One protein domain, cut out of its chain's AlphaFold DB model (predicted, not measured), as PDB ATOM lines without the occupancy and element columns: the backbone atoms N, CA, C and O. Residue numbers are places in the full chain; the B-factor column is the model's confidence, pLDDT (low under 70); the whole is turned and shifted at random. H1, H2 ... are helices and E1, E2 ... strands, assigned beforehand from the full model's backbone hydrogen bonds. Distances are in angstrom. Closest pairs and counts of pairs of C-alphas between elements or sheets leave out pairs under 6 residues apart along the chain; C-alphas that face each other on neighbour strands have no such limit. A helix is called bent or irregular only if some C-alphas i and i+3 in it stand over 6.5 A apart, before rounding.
ATOM      1  N   ALA A 716      46.202 -19.730  28.804       87.12
ATOM      2  CA  ALA A 716      45.226 -19.096  27.915       87.12
ATOM      3  C   ALA A 716      44.041 -20.008  27.528       87.12
ATOM      4  O   ALA A 716      42.936 -19.518  27.317       87.12
ATOM      5  N   GLY A 717      44.239 -21.330  27.471       89.75
ATOM      6  CA  GLY A 717      43.161 -22.290  27.214       89.75
ATOM      7  C   GLY A 717      42.202 -22.417  28.400       89.75
ATOM      8  O   GLY A 717      40.987 -22.336  28.216       89.75
ATOM      9  N   SER A 718      42.741 -22.546  29.619       89.12
ATOM     10  CA  SER A 718      41.934 -22.645  30.845       89.12
ATOM     11  C   SER A 718      41.101 -21.388  31.061       89.12
ATOM     12  O   SER A 718      39.883 -21.485  31.145       89.12
ATOM     13  N   ILE A 719      41.721 -20.200  31.048       87.94
ATOM     14  CA  ILE A 719      40.994 -18.941  31.276       87.94
ATOM     15  C   ILE A 719      39.892 -18.714  30.229       87.94
ATOM     16  O   ILE A 719      38.794 -18.296  30.588       87.94
ATOM     17  N   CYS A 720      40.126 -19.044  28.953       89.06
ATOM     18  CA  CYS A 720      39.087 -18.970  27.922       89.06
ATOM     19  C   CYS A 720      37.934 -19.953  28.185       89.06
ATOM     20  O   CYS A 720      36.772 -19.581  28.006       89.06
ATOM     21  N   SER A 721      38.231 -21.170  28.654       91.75
ATOM     22  CA  SER A 721      37.220 -22.151  29.070       91.75
ATOM     23  C   SER A 721      36.400 -21.650  30.266       91.75
ATOM     24  O   SER A 721      35.170 -21.633  30.212       91.75
ATOM     25  N   ASP A 722      37.059 -21.145  31.312       90.50
ATOM     26  CA  ASP A 722      36.412 -20.635  32.525       90.50
ATOM     27  C   ASP A 722      35.546 -19.395  32.241       90.50
ATOM     28  O   ASP A 722      34.404 -19.310  32.702       90.50
ATOM     29  N   VAL A 723      36.030 -18.464  31.409       90.75
ATOM     30  CA  VAL A 723      35.253 -17.308  30.927       90.75
ATOM     31  C   VAL A 723      34.044 -17.760  30.104       90.75
ATOM     32  O   VAL A 723      32.939 -17.259  30.328       90.75
ATOM     33  N   PHE A 724      34.207 -18.720  29.189       92.19
ATOM     34  CA  PHE A 724      33.105 -19.257  28.385       92.19
ATOM     35  C   PHE A 724      32.035 -19.927  29.260       92.19
ATOM     36  O   PHE A 724      30.847 -19.617  29.132       92.19
ATOM     37  N   LEU A 725      32.446 -20.787  30.198       92.31
ATOM     38  CA  LEU A 725      31.554 -21.453  31.150       92.31
ATOM     39  C   LEU A 725      30.811 -20.445  32.034       92.31
ATOM     40  O   LEU A 725      29.604 -20.590  32.228       92.31
ATOM     41  N   LEU A 726      31.482 -19.396  32.520       92.94
ATOM     42  CA  LEU A 726      30.853 -18.343  33.322       92.94
ATOM     43  C   LEU A 726      29.898 -17.457  32.512       92.94
ATOM     44  O   LEU A 726      28.842 -17.079  33.021       92.94
ATOM     45  N   LEU A 727      30.203 -17.141  31.253       93.38
ATOM     46  CA  LEU A 727      29.273 -16.407  30.390       93.38
ATOM     47  C   LEU A 727      28.025 -17.245  30.069       93.38
ATOM     48  O   LEU A 727      26.910 -16.715  30.142       93.38
ATOM     49  N   ARG A 728      28.205 -18.539  29.779       94.31
ATOM     50  CA  ARG A 728      27.130 -19.497  29.483       94.31
ATOM     51  C   ARG A 728      26.247 -19.772  30.706       94.31
ATOM     52  O   ARG A 728      25.059 -19.460  30.679       94.31
ATOM     53  N   ASP A 729      26.820 -20.306  31.783       93.25
ATOM     54  CA  ASP A 729      26.075 -20.773  32.966       93.25
ATOM     55  C   ASP A 729      25.680 -19.623  33.904       93.25
ATOM     56  O   ASP A 729      24.702 -19.718  34.649       93.25
ATOM     57  N   GLY A 730      26.438 -18.524  33.872       94.38
ATOM     58  CA  GLY A 730      26.323 -17.437  34.832       94.38
ATOM     59  C   GLY A 730      26.841 -17.787  36.229       94.38
ATOM     60  O   GLY A 730      27.349 -18.871  36.515       94.38
ATOM     61  N   ARG A 731      26.668 -16.826  37.132       92.88
ATOM     62  CA  ARG A 731      26.918 -16.952  38.568       92.88
ATOM     63  C   ARG A 731      25.908 -17.914  39.210       92.88
ATOM     64  O   ARG A 731      24.702 -17.673  39.126       92.88
ATOM     65  N   ARG A 732      26.403 -18.947  39.898       90.88
ATOM     66  CA  ARG A 732      25.630 -19.989  40.606       90.88
ATOM     67  C   ARG A 732      26.336 -20.386  41.912       90.88
ATOM     68  O   ARG A 732      27.491 -20.039  42.109       90.88
ATOM     69  N   THR A 733      25.669 -21.138  42.789       87.00
ATOM     70  CA  THR A 733      26.249 -21.651  44.055       87.00
ATOM     71  C   THR A 733      27.373 -22.676  43.873       87.00
ATOM     72  O   THR A 733      28.110 -22.951  44.813       87.00
ATOM     73  N   ASP A 734      27.471 -23.265  42.685       87.88
ATOM     74  CA  ASP A 734      28.428 -24.292  42.263       87.88
ATOM     75  C   ASP A 734      29.423 -23.783  41.198       87.88
ATOM     76  O   ASP A 734      30.205 -24.562  40.654       87.88
ATOM     77  N   ARG A 735      29.415 -22.475  40.898       88.12
ATOM     78  CA  ARG A 735      30.359 -21.826  39.978       88.12
ATOM     79  C   ARG A 735      31.171 -20.761  40.726       88.12
ATOM     80  O   ARG A 735      30.565 -19.813  41.225       88.12
ATOM     81  N   PRO A 736      32.509 -20.893  40.824       86.75
ATOM     82  CA  PRO A 736      33.341 -19.903  41.498       86.75
ATOM     83  C   PRO A 736      33.377 -18.580  40.723       86.75
ATOM     84  O   PRO A 736      33.121 -18.529  39.522       86.75
ATOM     85  N   VAL A 737      33.737 -17.505  41.419       90.12
ATOM     86  CA  VAL A 737      34.119 -16.231  40.796       90.12
ATOM     87  C   VAL A 737      35.493 -16.406  40.151       90.12
ATOM     88  O   VAL A 737      36.403 -16.903  40.811       90.12
ATOM     89  N   LEU A 738      35.661 -15.985  38.894       90.81
ATOM     90  CA  LEU A 738      36.981 -15.981  38.263       90.81
ATOM     91  C   LEU A 738      37.755 -14.749  38.736       90.81
ATOM     92  O   LEU A 738      37.355 -13.611  38.473       90.81
ATOM     93  N   VAL A 739      38.856 -14.998  39.441       88.56
ATOM     94  CA  VAL A 739      39.754 -13.971  39.970       88.56
ATOM     95  C   VAL A 739      41.114 -14.107  39.300       88.56
ATOM     96  O   VAL A 739      41.746 -15.158  39.382       88.56
ATOM     97  N   LEU A 740      41.562 -13.041  38.646       84.81
ATOM     98  CA  LEU A 740      42.891 -12.923  38.059       84.81
ATOM     99  C   LEU A 740      43.761 -12.142  39.046       84.81
ATOM    100  O   LEU A 740      43.584 -10.937  39.231       84.81
ATOM    101  N   MET A 741      44.655 -12.853  39.730       83.94
ATOM    102  CA  MET A 741      45.549 -12.271  40.726       83.94
ATOM    103  C   MET A 741      46.920 -12.012  40.097       83.94
ATOM    104  O   MET A 741      47.590 -12.957  39.688       83.94
ATOM    105  N   GLY A 742      47.316 -10.743  40.014       77.12
ATOM    106  CA  GLY A 742      48.573 -10.314  39.400       77.12
ATOM    107  C   GLY A 742      49.554  -9.725  40.412       77.12
ATOM    108  O   GLY A 742      49.153  -9.125  41.413       77.12
ATOM    109  N   ARG A 743      50.859  -9.888  40.170       73.38
ATOM    110  CA  ARG A 743      51.909  -9.431  41.102       73.38
ATOM    111  C   ARG A 743      52.084  -7.908  41.112       73.38
ATOM    112  O   ARG A 743      52.462  -7.345  42.137       73.38
ATOM    113  N   PHE A 744      51.801  -7.245  39.989       66.31
ATOM    114  CA  PHE A 744      52.070  -5.815  39.796       66.31
ATOM    115  C   PHE A 744      50.796  -4.971  39.636       66.31
ATOM    116  O   PHE A 744      50.761  -3.837  40.123       66.31
ATOM    117  N   GLY A 745      49.724  -5.517  39.054       61.94
ATOM    118  CA  GLY A 745      48.479  -4.794  38.810       61.94
ATOM    119  C   GLY A 745      48.323  -4.288  37.378       61.94
ATOM    120  O   GLY A 745      49.244  -4.336  36.564       61.94
ATOM    121  N   GLY A 746      47.146  -3.729  37.090       59.62
ATOM    122  CA  GLY A 746      46.792  -3.218  35.766       59.62
ATOM    123  C   GLY A 746      46.345  -4.277  34.748       59.62
ATOM    124  O   GLY A 746      46.097  -3.920  33.595       59.62
ATOM    125  N   GLU A 747      46.188  -5.545  35.140       61.09
ATOM    126  CA  GLU A 747      45.832  -6.655  34.243       61.09
ATOM    127  C   GLU A 747      44.353  -6.645  33.774       61.09
ATOM    128  O   GLU A 747      43.960  -7.505  32.986       61.09
ATOM    129  N   GLY A 748      43.512  -5.709  34.245       55.16
ATOM    130  CA  GLY A 748      42.044  -5.773  34.113       55.16
ATOM    131  C   GLY A 748      41.332  -4.724  33.250       55.16
ATOM    132  O   GLY A 748      40.097  -4.722  33.212       55.16
ATOM    133  N   LYS A 749      42.057  -3.865  32.517       55.28
ATOM    134  CA  LYS A 749      41.444  -2.847  31.636       55.28
ATOM    135  C   LYS A 749      40.571  -3.502  30.557       55.28
ATOM    136  O   LYS A 749      41.068  -4.189  29.668       55.28
ATOM    137  N   SER A 750      39.256  -3.298  30.648       53.78
ATOM    138  CA  SER A 750      38.274  -4.145  29.959       53.78
ATOM    139  C   SER A 750      37.771  -3.616  28.613       53.78
ATOM    140  O   SER A 750      37.827  -2.427  28.317       53.78
ATOM    141  N   ILE A 751      37.236  -4.543  27.815       50.91
ATOM    142  CA  ILE A 751      36.928  -4.391  26.380       50.91
ATOM    143  C   ILE A 751      35.404  -4.307  26.122       50.91
ATOM    144  O   ILE A 751      34.957  -3.997  25.022       50.91
ATOM    145  N   TYR A 752      34.572  -4.549  27.140       54.12
ATOM    146  CA  TYR A 752      33.111  -4.586  27.011       54.12
ATOM    147  C   TYR A 752      32.443  -3.206  27.166       54.12
ATOM    148  O   TYR A 752      32.716  -2.464  28.108       54.12
ATOM    149  N   GLY A 753      31.467  -2.906  26.301       61.75
ATOM    150  CA  GLY A 753      30.704  -1.651  26.332       61.75
ATOM    151  C   GLY A 753      29.962  -1.394  27.657       61.75
ATOM    152  O   GLY A 753      29.137  -2.203  28.098       61.75
ATOM    153  N   GLN A 754      30.211  -0.216  28.247       71.94
ATOM    154  CA  GLN A 754      29.822   0.194  29.613       71.94
ATOM    155  C   GLN A 754      28.358  -0.085  30.002       71.94
ATOM    156  O   GLN A 754      28.055  -0.359  31.166       71.94
ATOM    157  N   GLN A 755      27.428  -0.030  29.046       78.19
ATOM    158  CA  GLN A 755      25.999  -0.238  29.299       78.19
ATOM    159  C   GLN A 755      25.709  -1.613  29.926       78.19
ATOM    160  O   GLN A 755      24.921  -1.694  30.868       78.19
ATOM    161  N   ASN A 756      26.396  -2.674  29.488       84.19
ATOM    162  CA  ASN A 756      26.089  -4.060  29.869       84.19
ATOM    163  C   ASN A 756      26.917  -4.581  31.061       84.19
ATOM    164  O   ASN A 756      26.591  -5.634  31.616       84.19
ATOM    165  N   VAL A 757      27.955  -3.840  31.461       88.50
ATOM    166  CA  VAL A 757      28.921  -4.209  32.509       88.50
ATOM    167  C   VAL A 757      28.616  -3.469  33.811       88.50
ATOM    168  O   VAL A 757      28.372  -2.260  33.792       88.50
ATOM    169  N   GLN A 758      28.653  -4.165  34.947       92.62
ATOM    170  CA  GLN A 758      28.871  -3.527  36.247       92.62
ATOM    171  C   GLN A 758      30.378  -3.345  36.440       92.62
ATOM    172  O   GLN A 758      31.077  -4.345  36.577       92.62
ATOM    173  N   ALA A 759      30.859  -2.103  36.446       90.69
ATOM    174  CA  ALA A 759      32.248  -1.777  36.777       90.69
ATOM    175  C   ALA A 759      32.504  -1.856  38.297       90.69
ATOM    176  O   ALA A 759      31.550  -1.954  39.083       90.69
ATOM    177  N   THR A 760      33.775  -1.768  38.705       92.44
ATOM    178  CA  THR A 760      34.226  -1.825  40.104       92.44
ATOM    179  C   THR A 760      33.380  -0.920  41.009       92.44
ATOM    180  O   THR A 760      33.346   0.296  40.782       92.44
ATOM    181  N   PRO A 761      32.692  -1.476  42.028       93.75
ATOM    182  CA  PRO A 761      31.899  -0.694  42.973       93.75
ATOM    183  C   PRO A 761      32.727   0.424  43.615       93.75
ATOM    184  O   PRO A 761      33.882   0.211  43.976       93.75
ATOM    185  N   GLN A 762      32.133   1.609  43.769       92.12
ATOM    186  CA  GLN A 762      32.794   2.785  44.346       92.12
ATOM    187  C   GLN A 762      32.223   3.120  45.735       92.12
ATOM    188  O   GLN A 762      31.038   2.850  45.971       92.12
ATOM    189  N   PRO A 763      33.013   3.716  46.654       93.00
ATOM    190  CA  PRO A 763      32.539   4.100  47.982       93.00
ATOM    191  C   PRO A 763      31.294   5.001  47.919       93.00
ATOM    192  O   PRO A 763      31.304   6.059  47.289       93.00
ATOM    193  N   GLY A 764      30.210   4.611  48.594       92.31
ATOM    194  CA  GLY A 764      28.982   5.405  48.639       92.31
ATOM    195  C   GLY A 764      27.761   4.636  49.139       92.31
ATOM    196  O   GLY A 764      27.826   3.453  49.454       92.31
ATOM    197  N   SER A 765      26.607   5.306  49.195       92.00
ATOM    198  CA  SER A 765      25.357   4.727  49.725       92.00
ATOM    199  C   SER A 765      24.752   3.606  48.860       92.00
ATOM    200  O   SER A 765      23.939   2.817  49.348       92.00
ATOM    201  N   PHE A 766      25.104   3.566  47.570       94.12
ATOM    202  CA  PHE A 766      24.513   2.685  46.554       94.12
ATOM    203  C   PHE A 766      25.605   2.106  45.626       94.12
ATOM    204  O   PHE A 766      25.587   2.365  44.424       94.12
ATOM    205  N   PRO A 767      26.574   1.341  46.166       94.69
ATOM    206  CA  PRO A 767      27.772   0.895  45.438       94.69
ATOM    207  C   PRO A 767      27.459  -0.073  44.281       94.69
ATOM    208  O   PRO A 767      28.258  -0.215  43.362       94.69
ATOM    209  N   LEU A 768      26.286  -0.720  44.319       95.38
ATOM    210  CA  LEU A 768      25.800  -1.704  43.340       95.38
ATOM    211  C   LEU A 768      24.584  -1.192  42.540       95.38
ATOM    212  O   LEU A 768      23.722  -1.974  42.141       95.38
ATOM    213  N   LEU A 769      24.460   0.126  42.367       92.25
ATOM    214  CA  LEU A 769      23.331   0.729  41.657       92.25
ATOM    215  C   LEU A 769      23.284   0.272  40.187       92.25
ATOM    216  O   LEU A 769      24.280   0.360  39.475       92.25
ATOM    217  N   ASN A 770      22.099  -0.145  39.733       91.44
ATOM    218  CA  ASN A 770      21.815  -0.688  38.398       91.44
ATOM    219  C   ASN A 770      22.392  -2.088  38.115       91.44
ATOM    220  O   ASN A 770      22.237  -2.570  36.995       91.44
ATOM    221  N   LEU A 771      22.997  -2.783  39.090       94.56
ATOM    222  CA  LEU A 771      23.471  -4.166  38.915       94.56
ATOM    223  C   LEU A 771      22.348  -5.113  38.433       94.56
ATOM    224  O   LEU A 771      22.632  -6.112  37.774       94.56
ATOM    225  N   GLU A 772      21.074  -4.794  38.691       92.12
ATOM    226  CA  GLU A 772      19.927  -5.546  38.167       92.12
ATOM    227  C   GLU A 772      19.771  -5.534  36.635       92.12
ATOM    228  O   GLU A 772      19.157  -6.457  36.103       92.12
ATOM    229  N   THR A 773      20.339  -4.557  35.915       89.81
ATOM    230  CA  THR A 773      20.289  -4.497  34.438       89.81
ATOM    231  C   THR A 773      21.565  -5.009  33.765       89.81
ATOM    232  O   THR A 773      21.598  -5.193  32.546       89.81
ATOM    233  N   LYS A 774      22.630  -5.266  34.536       92.12
ATOM    234  CA  LYS A 774      23.940  -5.666  34.006       92.12
ATOM    235  C   LYS A 774      23.988  -7.159  33.684       92.12
ATOM    236  O   LYS A 774      23.505  -8.004  34.436       92.12
ATOM    237  N   LYS A 775      24.607  -7.493  32.550       91.19
ATOM    238  CA  LYS A 775      24.755  -8.874  32.063       91.19
ATOM    239  C   LYS A 775      26.027  -9.544  32.579       91.19
ATOM    240  O   LYS A 775      26.019 -10.766  32.725       91.19
ATOM    241  N   VAL A 776      27.064  -8.756  32.868       92.75
ATOM    242  CA  VAL A 776      28.384  -9.170  33.372       92.75
ATOM    243  C   VAL A 776      28.837  -8.190  34.462       92.75
ATOM    244  O   VAL A 776      28.511  -7.003  34.401       92.75
ATOM    245  N   VAL A 777      29.590  -8.673  35.450       94.31
ATOM    246  CA  VAL A 777      30.274  -7.858  36.462       94.31
ATOM    247  C   VAL A 777      31.779  -7.959  36.236       94.31
ATOM    248  O   VAL A 777      32.307  -9.063  36.129       94.31
ATOM    249  N   LEU A 778      32.457  -6.815  36.199       92.00
ATOM    250  CA  LEU A 778      33.909  -6.717  36.185       92.00
ATOM    251  C   LEU A 778      34.359  -5.799  37.325       92.00
ATOM    252  O   LEU A 778      34.010  -4.619  37.358       92.00
ATOM    253  N   MET A 779      35.142  -6.349  38.245       91.94
ATOM    254  CA  MET A 779      35.808  -5.598  39.303       91.94
ATOM    255  C   MET A 779      37.292  -5.489  38.945       91.94
ATOM    256  O   MET A 779      38.064  -6.395  39.243       91.94
ATOM    257  N   ASP A 780      37.665  -4.410  38.261       88.12
ATOM    258  CA  ASP A 780      39.067  -4.061  38.021       88.12
ATOM    259  C   ASP A 780      39.700  -3.504  39.310       88.12
ATOM    260  O   ASP A 780      39.069  -2.699  40.005       88.12
ATOM    261  N   GLU A 781      40.908  -3.970  39.635       86.81
ATOM    262  CA  GLU A 781      41.697  -3.681  40.847       86.81
ATOM    263  C   GLU A 781      40.921  -3.764  42.181       86.81
ATOM    264  O   GLU A 781      40.968  -2.872  43.032       86.81
ATOM    265  N   TRP A 782      40.195  -4.861  42.398       91.00
ATOM    266  CA  TRP A 782      39.358  -5.034  43.584       91.00
ATOM    267  C   TRP A 782      40.141  -5.446  44.839       91.00
ATOM    268  O   TRP A 782      40.593  -6.581  44.974       91.00
ATOM    269  N   ALA A 783      40.202  -4.542  45.818       89.31
ATOM    270  CA  ALA A 783      40.833  -4.767  47.122       89.31
ATOM    271  C   ALA A 783      39.904  -5.412  48.184       89.31
ATOM    272  O   ALA A 783      40.178  -5.324  49.379       89.31
ATOM    273  N   PHE A 784      38.777  -6.020  47.780       87.81
ATOM    274  CA  PHE A 784      37.800  -6.678  48.672       87.81
ATOM    275  C   PHE A 784      37.229  -5.799  49.807       87.81
ATOM    276  O   PHE A 784      36.731  -6.306  50.818       87.81
ATOM    277  N   ASP A 785      37.233  -4.473  49.634       87.75
ATOM    278  CA  ASP A 785      36.944  -3.528  50.715       87.75
ATOM    279  C   ASP A 785      35.501  -3.619  51.254       87.75
ATOM    280  O   ASP A 785      34.501  -3.328  50.585       87.75
ATOM    281  N   SER A 786      35.418  -3.977  52.537       88.50
ATOM    282  CA  SER A 786      34.181  -4.056  53.312       88.50
ATOM    283  C   SER A 786      33.481  -2.706  53.538       88.50
ATOM    284  O   SER A 786      32.282  -2.702  53.828       88.50
ATOM    285  N   ALA A 787      34.191  -1.579  53.397       90.81
ATOM    286  CA  ALA A 787      33.616  -0.236  53.457       90.81
ATOM    287  C   ALA A 787      32.913   0.168  52.148       90.81
ATOM    288  O   ALA A 787      31.980   0.973  52.188       90.81
ATOM    289  N   VAL A 788      33.296  -0.424  51.009       94.69
ATOM    290  CA  VAL A 788      32.606  -0.239  49.722       94.69
ATOM    291  C   VAL A 788      31.403  -1.171  49.610       94.69
ATOM    292  O   VAL A 788      30.286  -0.707  49.393       94.69
ATOM    293  N   VAL A 789      31.597  -2.482  49.786       94.69
ATOM    294  CA  VAL A 789      30.502  -3.466  49.827       94.69
ATOM    295  C   VAL A 789      30.619  -4.262  51.126       94.69
ATOM    296  O   VAL A 789      31.620  -4.957  51.298       94.69
ATOM    297  N   PRO A 790      29.615  -4.240  52.027       93.31
ATOM    298  CA  PRO A 790      29.676  -4.989  53.280       93.31
ATOM    299  C   PRO A 790      29.973  -6.471  53.045       93.31
ATOM    300  O   PRO A 790      29.324  -7.110  52.218       93.31
ATOM    301  N   LEU A 791      30.916  -7.039  53.801       89.25
ATOM    302  CA  LEU A 791      31.405  -8.405  53.573       89.25
ATOM    303  C   LEU A 791      30.302  -9.491  53.533       89.25
ATOM    304  O   LEU A 791      30.378 -10.351  52.660       89.25
ATOM    305  N   PRO A 792      29.223  -9.459  54.349       89.69
ATOM    306  CA  PRO A 792      28.108 -10.401  54.189       89.69
ATOM    307  C   PRO A 792      27.411 -10.302  52.823       89.69
ATOM    308  O   PRO A 792      26.958 -11.311  52.289       89.69
ATOM    309  N   THR A 793      27.347  -9.102  52.238       93.06
ATOM    310  CA  THR A 793      26.830  -8.878  50.882       93.06
ATOM    311  C   THR A 793      27.819  -9.377  49.832       93.06
ATOM    312  O   THR A 793      27.383 -10.039  48.898       93.06
ATOM    313  N   GLN A 794      29.129  -9.136  49.998       93.25
ATOM    314  CA  GLN A 794      30.156  -9.709  49.113       93.25
ATOM    315  C   GLN A 794      30.067 -11.241  49.086       93.25
ATOM    316  O   GLN A 794      29.983 -11.825  48.013       93.25
ATOM    317  N   LEU A 795      30.002 -11.894  50.252       90.00
ATOM    318  CA  LEU A 795      29.911 -13.354  50.353       90.00
ATOM    319  C   LEU A 795      28.646 -13.896  49.674       90.00
ATOM    320  O   LEU A 795      28.756 -14.753  48.805       90.00
ATOM    321  N   LEU A 796      27.457 -13.354  49.972       92.94
ATOM    322  CA  LEU A 796      26.223 -13.766  49.284       92.94
ATOM    323  C   LEU A 796      26.274 -13.499  47.770       92.94
ATOM    324  O   LEU A 796      25.691 -14.256  46.989       92.94
ATOM    325  N   TRP A 797      26.963 -12.438  47.344       94.38
ATOM    326  CA  TRP A 797      27.166 -12.134  45.934       94.38
ATOM    327  C   TRP A 797      28.102 -13.151  45.277       94.38
ATOM    328  O   TRP A 797      27.737 -13.691  44.239       94.38
ATOM    329  N   TYR A 798      29.233 -13.508  45.879       92.69
ATOM    330  CA  TYR A 798      30.164 -14.491  45.317       92.69
ATOM    331  C   TYR A 798      29.624 -15.930  45.373       92.69
ATOM    332  O   TYR A 798      29.767 -16.664  44.404       92.69
ATOM    333  N   GLU A 799      28.899 -16.313  46.428       90.69
ATOM    334  CA  GLU A 799      28.260 -17.634  46.586       90.69
ATOM    335  C   GLU A 799      27.046 -17.879  45.656       90.69
ATOM    336  O   GLU A 799      26.276 -18.812  45.877       90.69
ATOM    337  N   GLY A 800      26.774 -17.020  44.671       91.25
ATOM    338  CA  GLY A 800      25.608 -17.163  43.787       91.25
ATOM    339  C   GLY A 800      24.236 -16.942  44.442       91.25
ATOM    340  O   GLY A 800      23.209 -17.073  43.779       91.25
ATOM    341  N   LYS A 801      24.187 -16.562  45.724       92.75
ATOM    342  CA  LYS A 801      22.944 -16.427  46.497       92.75
ATOM    343  C   LYS A 801      22.229 -15.089  46.229       92.75
ATOM    344  O   LYS A 801      22.830 -14.156  45.680       92.75
ATOM    345  N   PRO A 802      20.937 -14.972  46.595       94.81
ATOM    346  CA  PRO A 802      20.227 -13.697  46.605       94.81
ATOM    347  C   PRO A 802      20.669 -12.782  47.754       94.81
ATOM    348  O   PRO A 802      20.895 -13.254  48.868       94.81
ATOM    349  N   PHE A 803      20.712 -11.467  47.521       96.06
ATOM    350  CA  PHE A 803      21.038 -10.468  48.552       96.06
ATOM    351  C   PHE A 803      20.264  -9.148  48.358       96.06
ATOM    352  O   PHE A 803      19.851  -8.837  47.238       96.06
ATOM    353  N   PRO A 804      20.024  -8.359  49.425       94.94
ATOM    354  CA  PRO A 804      19.338  -7.075  49.313       94.94
ATOM    355  C   PRO A 804      20.246  -6.000  48.695       94.94
ATOM    356  O   PRO A 804      21.315  -5.693  49.218       94.94
ATOM    357  N   LEU A 805      19.783  -5.391  47.606       94.81
ATOM    358  CA  LEU A 805      20.445  -4.312  46.876       94.81
ATOM    359  C   LEU A 805      19.844  -2.960  47.300       94.81
ATOM    360  O   LEU A 805      18.631  -2.723  47.205       94.81
ATOM    361  N   THR A 806      20.693  -2.065  47.810       91.75
ATOM    362  CA  THR A 806      20.294  -0.732  48.283       91.75
ATOM    363  C   THR A 806      20.063   0.223  47.110       91.75
ATOM    364  O   THR A 806      20.884   0.319  46.205       91.75
ATOM    365  N   ARG A 807      18.943   0.964  47.122       91.00
ATOM    366  CA  ARG A 807      18.567   1.911  46.053       91.00
ATOM    367  C   ARG A 807      18.043   3.238  46.619       91.00
ATOM    368  O   ARG A 807      17.410   3.207  47.684       91.00
ATOM    369  N   LEU A 818      15.620  -7.405  45.961       95.25
ATOM    370  CA  LEU A 818      16.351  -8.650  46.203       95.25
ATOM    371  C   LEU A 818      17.051  -9.033  44.895       95.25
ATOM    372  O   LEU A 818      16.385  -9.448  43.950       95.25
ATOM    373  N   TYR A 819      18.369  -8.857  44.812       96.12
ATOM    374  CA  TYR A 819      19.112  -9.220  43.610       96.12
ATOM    375  C   TYR A 819      19.163 -10.744  43.473       96.12
ATOM    376  O   TYR A 819      19.657 -11.435  44.362       96.12
ATOM    377  N   GLN A 820      18.655 -11.253  42.351       95.19
ATOM    378  CA  GLN A 820      18.637 -12.677  41.990       95.19
ATOM    379  C   GLN A 820      19.350 -12.942  40.650       95.19
ATOM    380  O   GLN A 820      19.248 -14.032  40.097       95.19
ATOM    381  N   GLY A 821      20.076 -11.955  40.113       93.06
ATOM    382  CA  GLY A 821      20.736 -12.079  38.816       93.06
ATOM    383  C   GLY A 821      21.888 -13.091  38.814       93.06
ATOM    384  O   GLY A 821      22.601 -13.275  39.807       93.06
ATOM    385  N   SER A 822      22.084 -13.725  37.658       95.00
ATOM    386  CA  SER A 822      23.163 -14.683  37.385       95.00
ATOM    387  C   SER A 822      24.338 -14.057  36.623       95.00
ATOM    388  O   SER A 822      25.092 -14.780  35.976       95.00
ATOM    389  N   ALA A 823      24.501 -12.727  36.634       95.00
ATOM    390  CA  ALA A 823      25.626 -12.074  35.961       95.00
ATOM    391  C   ALA A 823      26.959 -12.636  36.503       95.00
ATOM    392  O   ALA A 823      27.170 -12.561  37.718       95.00
ATOM    393  N   PRO A 824      27.824 -13.234  35.656       95.50
ATOM    394  CA  PRO A 824      29.116 -13.736  36.096       95.50
ATOM    395  C   PRO A 824      29.986 -12.584  36.579       95.50
ATOM    396  O   PRO A 824      29.834 -11.444  36.132       95.50
ATOM    397  N   ILE A 825      30.880 -12.913  37.503       94.88
ATOM    398  CA  ILE A 825      31.772 -11.962  38.145       94.88
ATOM    399  C   ILE A 825      33.194 -12.311  37.730       94.88
ATOM    400  O   ILE A 825      33.656 -13.428  37.957       94.88
ATOM    401  N   PHE A 826      33.852 -11.328  37.130       92.31
ATOM    402  CA  PHE A 826      35.268 -11.331  36.811       92.31
ATOM    403  C   PHE A 826      35.948 -10.296  37.706       92.31
ATOM    404  O   PHE A 826      35.454  -9.174  37.843       92.31
ATOM    405  N   VAL A 827      37.048 -10.674  38.345       90.94
ATOM    406  CA  VAL A 827      37.789  -9.818  39.278       90.94
ATOM    407  C   VAL A 827      39.248  -9.787  38.854       90.94
ATOM    408  O   VAL A 827      39.817 -10.843  38.594       90.94
ATOM    409  N   THR A 828      39.867  -8.610  38.835       87.50
ATOM    410  CA  THR A 828      41.329  -8.484  38.900       87.50
ATOM    411  C   THR A 828      41.713  -7.920  40.263       87.50
ATOM    412  O   THR A 828      41.004  -7.087  40.830       87.50
ATOM    413  N   CYS A 829      42.810  -8.402  40.837       87.38
ATOM    414  CA  CYS A 829      43.311  -7.920  42.124       87.38
ATOM    415  C   CYS A 829      44.825  -8.114  42.224       87.38
ATOM    416  O   CYS A 829      45.382  -9.038  41.628       87.38
ATOM    417  N   LYS A 830      45.495  -7.281  43.024       85.56
ATOM    418  CA  LYS A 830      46.934  -7.429  43.260       85.56
ATOM    419  C   LYS A 830      47.186  -8.533  44.285       85.56
ATOM    420  O   LYS A 830      46.439  -8.680  45.253       85.56
ATOM    421  N   GLU A 831      48.268  -9.281  44.101       83.75
ATOM    422  CA  GLU A 831      48.683 -10.390  44.971       83.75
ATOM    423  C   GLU A 831      48.745  -9.987  46.452       83.75
ATOM    424  O   GLU A 831      48.276 -10.718  47.320       83.75
ATOM    425  N   LYS A 832      49.219  -8.771  46.745       84.56
ATOM    426  CA  LYS A 832      49.253  -8.196  48.100       84.56
ATOM    427  C   LYS A 832      47.885  -8.078  48.797       84.56
ATOM    428  O   LYS A 832      47.851  -8.047  50.024       84.56
ATOM    429  N   ASP A 833      46.784  -7.995  48.048       82.94
ATOM    430  CA  ASP A 833      45.447  -7.727  48.592       82.94
ATOM    431  C   ASP A 833      44.679  -9.041  48.852       82.94
ATOM    432  O   ASP A 833      43.961  -9.156  49.847       82.94
ATOM    433  N   LEU A 834      44.874 -10.063  48.004       83.38
ATOM    434  CA  LEU A 834      44.208 -11.370  48.116       83.38
ATOM    435  C   LEU A 834      45.111 -12.490  48.669       83.38
ATOM    436  O   LEU A 834      44.626 -13.350  49.404       83.38
ATOM    437  N   GLY A 835      46.417 -12.472  48.398       82.25
ATOM    438  CA  GLY A 835      47.388 -13.453  48.898       82.25
ATOM    439  C   GLY A 835      47.340 -13.648  50.421       82.25
ATOM    440  O   GLY A 835      47.200 -14.785  50.873       82.25
ATOM    441  N   PRO A 836      47.314 -12.579  51.246       82.88
ATOM    442  CA  PRO A 836      47.157 -12.710  52.697       82.88
ATOM    443  C   PRO A 836      45.833 -13.352  53.141       82.88
ATOM    444  O   PRO A 836      45.766 -13.912  54.236       82.88
ATOM    445  N   LEU A 837      44.776 -13.284  52.321       78.75
ATOM    446  CA  LEU A 837      43.507 -13.975  52.571       78.75
ATOM    447  C   LEU A 837      43.590 -15.451  52.161       78.75
ATOM    448  O   LEU A 837      43.109 -16.297  52.914       78.75
ATOM    449  N   ILE A 838      44.245 -15.769  51.037       80.25
ATOM    450  CA  ILE A 838      44.513 -17.148  50.595       80.25
ATOM    451  C   ILE A 838      45.365 -17.876  51.639       80.25
ATOM    452  O   ILE A 838      44.927 -18.894  52.172       80.25
ATOM    453  N   CYS A 839      46.515 -17.321  52.035       77.44
ATOM    454  CA  CYS A 839      47.394 -17.939  53.032       77.44
ATOM    455  C   CYS A 839      46.684 -18.175  54.378       77.44
ATOM    456  O   CYS A 839      46.879 -19.219  55.000       77.44
ATOM    457  N   LYS A 840      45.813 -17.254  54.818       76.56
ATOM    458  CA  LYS A 840      44.988 -17.440  56.028       76.56
ATOM    459  C   LYS A 840      43.897 -18.499  55.846       76.56
ATOM    460  O   LYS A 840      43.649 -19.269  56.771       76.56
ATOM    461  N   ALA A 841      43.254 -18.560  54.681       73.00
ATOM    462  CA  ALA A 841      42.253 -19.579  54.375       73.00
ATOM    463  C   ALA A 841      42.880 -20.982  54.317       73.00
ATOM    464  O   ALA A 841      42.338 -21.918  54.903       73.00
ATOM    465  N   GLU A 842      44.046 -21.121  53.685       79.62
ATOM    466  CA  GLU A 842      44.819 -22.362  53.661       79.62
ATOM    467  C   GLU A 842      45.328 -22.768  55.042       79.62
ATOM    468  O   GLU A 842      45.236 -23.942  55.386       79.62
ATOM    469  N   ALA A 843      45.845 -21.828  55.840       75.06
ATOM    470  CA  ALA A 843      46.270 -22.105  57.209       75.06
ATOM    471  C   ALA A 843      45.090 -22.620  58.048       75.06
ATOM    472  O   ALA A 843      45.192 -23.685  58.650       75.06
ATOM    473  N   ALA A 844      43.932 -21.951  57.995       71.50
ATOM    474  CA  ALA A 844      42.725 -22.406  58.687       71.50
ATOM    475  C   ALA A 844      42.198 -23.757  58.158       71.50
ATOM    476  O   ALA A 844      41.641 -24.548  58.918       71.50
ATOM    477  N   VAL A 845      42.377 -24.069  56.868       69.12
ATOM    478  CA  VAL A 845      42.076 -25.401  56.310       69.12
ATOM    479  C   VAL A 845      43.043 -26.458  56.849       69.12
ATOM    480  O   VAL A 845      42.575 -27.490  57.327       69.12
ATOM    481  N   ARG A 846      44.357 -26.198  56.830       76.00
ATOM    482  CA  ARG A 846      45.408 -27.116  57.309       76.00
ATOM    483  C   ARG A 846      45.320 -27.379  58.815       76.00
ATOM    484  O   ARG A 846      45.463 -28.520  59.236       76.00
ATOM    485  N   LEU A 847      45.032 -26.352  59.612       79.38
ATOM    486  CA  LEU A 847      44.869 -26.440  61.071       79.38
ATOM    487  C   LEU A 847      43.480 -26.964  61.498       79.38
ATOM    488  O   LEU A 847      43.221 -27.146  62.686       79.38
ATOM    489  N   GLY A 848      42.556 -27.183  60.554       73.88
ATOM    490  CA  GLY A 848      41.175 -27.594  60.842       73.88
ATOM    491  C   GLY A 848      40.321 -26.521  61.536       73.88
ATOM    492  O   GLY A 848      39.201 -26.804  61.978       73.88
ATOM    493  N   GLU A 849      40.825 -25.293  61.631       63.19
ATOM    494  CA  GLU A 849      40.177 -24.173  62.299       63.19
ATOM    495  C   GLU A 849      38.921 -23.702  61.546       63.19
ATOM    496  O   GLU A 849      38.767 -23.833  60.325       63.19
ATOM    497  N   ALA A 850      37.977 -23.145  62.305       51.00
ATOM    498  CA  ALA A 850      36.884 -22.373  61.736       51.00
ATOM    499  C   ALA A 850      37.392 -20.947  61.490       51.00
ATOM    500  O   ALA A 850      37.984 -20.351  62.388       51.00
ATOM    501  N   SER A 851      37.158 -20.394  60.298       48.44
ATOM    502  CA  SER A 851      37.610 -19.040  59.967       48.44
ATOM    503  C   SER A 851      37.040 -18.010  60.953       48.44
ATOM    504  O   SER A 851      35.849 -18.027  61.277       48.44
ATOM    505  N   GLU A 852      37.898 -17.100  61.432       40.94
ATOM    506  CA  GLU A 852      37.670 -16.276  62.639       40.94
ATOM    507  C   GLU A 852      36.402 -15.401  62.635       40.94
ATOM    508  O   GLU A 852      35.981 -14.888  63.673       40.94
ATOM    509  N   GLN A 853      35.758 -15.232  61.481       41.88
ATOM    510  CA  GLN A 853      34.524 -14.461  61.338       41.88
ATOM    511  C   GLN A 853      33.269 -15.182  61.868       41.88
ATOM    512  O   GLN A 853      32.187 -14.588  61.880       41.88
TER     513      GLN A 853
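Overview. This is residues 716 to 807 and 818 to 853 of the 912 residues of a protein of Polarella glacialis (UniProt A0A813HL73). A small sheet of three parallel strands, E1, E4 and E2, lies at the middle of a body made largely of loops, and three helices stand round it without touching one another. H1 grazes the sheet near where its strands begin, H3 follows E4 with no residue between them but turns off in another direction, and H2 makes a separate small corner with the short strand E3; the long unnamed stretch 743 to 775 swings out from the end of E1 and returns beside E2. The printed part has 128 residues, with three named helices and four named strands in the order H1 E1 E2 H2 E3 E4 H3. The class is mixed, helices and strands, with 56 residues, under half, in named elements. It is compact, with a radius of gyration of the C-alphas of 14.9 A, and spans 44 by 36 by 28 A.

Along the chain. The sheet's order is E1 E4 E2. E4, residues 825 to 830, is 16.6 A long and begins with C-alpha 825 at (31.772, -11.962, 38.145). E1 is residues 738 to 742, 13.0 A, and E2 is residues 776 to 779. H1, residues 716 to 729, is 19.9 A long and begins at (45.226, -19.096, 27.915). H3, residues 831 to 846, is 21.0 A long and ends at (45.408, -27.116, 57.309); it is irregular, but only just, with C-alphas 833 and 836 6.7 A apart. H2 is residues 791 to 798, and E3 is residues 803 to 805.

Arrangement. E4 is the inner strand, parallel to E1 at 17 degrees, with N 740 and O 827 at 2.8 A. It is parallel to E2 at 12 degrees, with N 826 and O 777 at 2.9 A. Residues 757 to 758 pair in parallel with residues 776 to 777 of E2. H1 only grazes the sheet with residues 719 to 727; the closest C-alphas of H1 and E1 are those of Asp 722 and Leu 738, 7.4 A apart. H3 only grazes it with residues 831 to 835; the closest C-alphas of H3 and E1 are those of Glu 831 and Gly 742, 5.6 A apart. H2 is not on the sheet; its closest C-alphas with E3 are those of Leu 796 and Phe 803, 6.2 A apart. E3 pairs with no named strand, but its residues 803 to 804 pair antiparallel with residues 818 to 819. Every O i to N i+4 pair is within hydrogen-bond range in H1 and H2; in H3, 10 of 12 are.

Size, cuts and confidence. The two C-alphas farthest apart, those of Gln 755 and Leu 847, are 45.3 A apart. Residues 808 to 817 are not printed, and C-alphas 807 and 818 are 10.8 A apart across the cut. The links E1 to E2 and E2 to H2 are long. The mean pLDDT of the printed part is 84.8; residues 744 to 753, 845 and 849 to 853 are under 70.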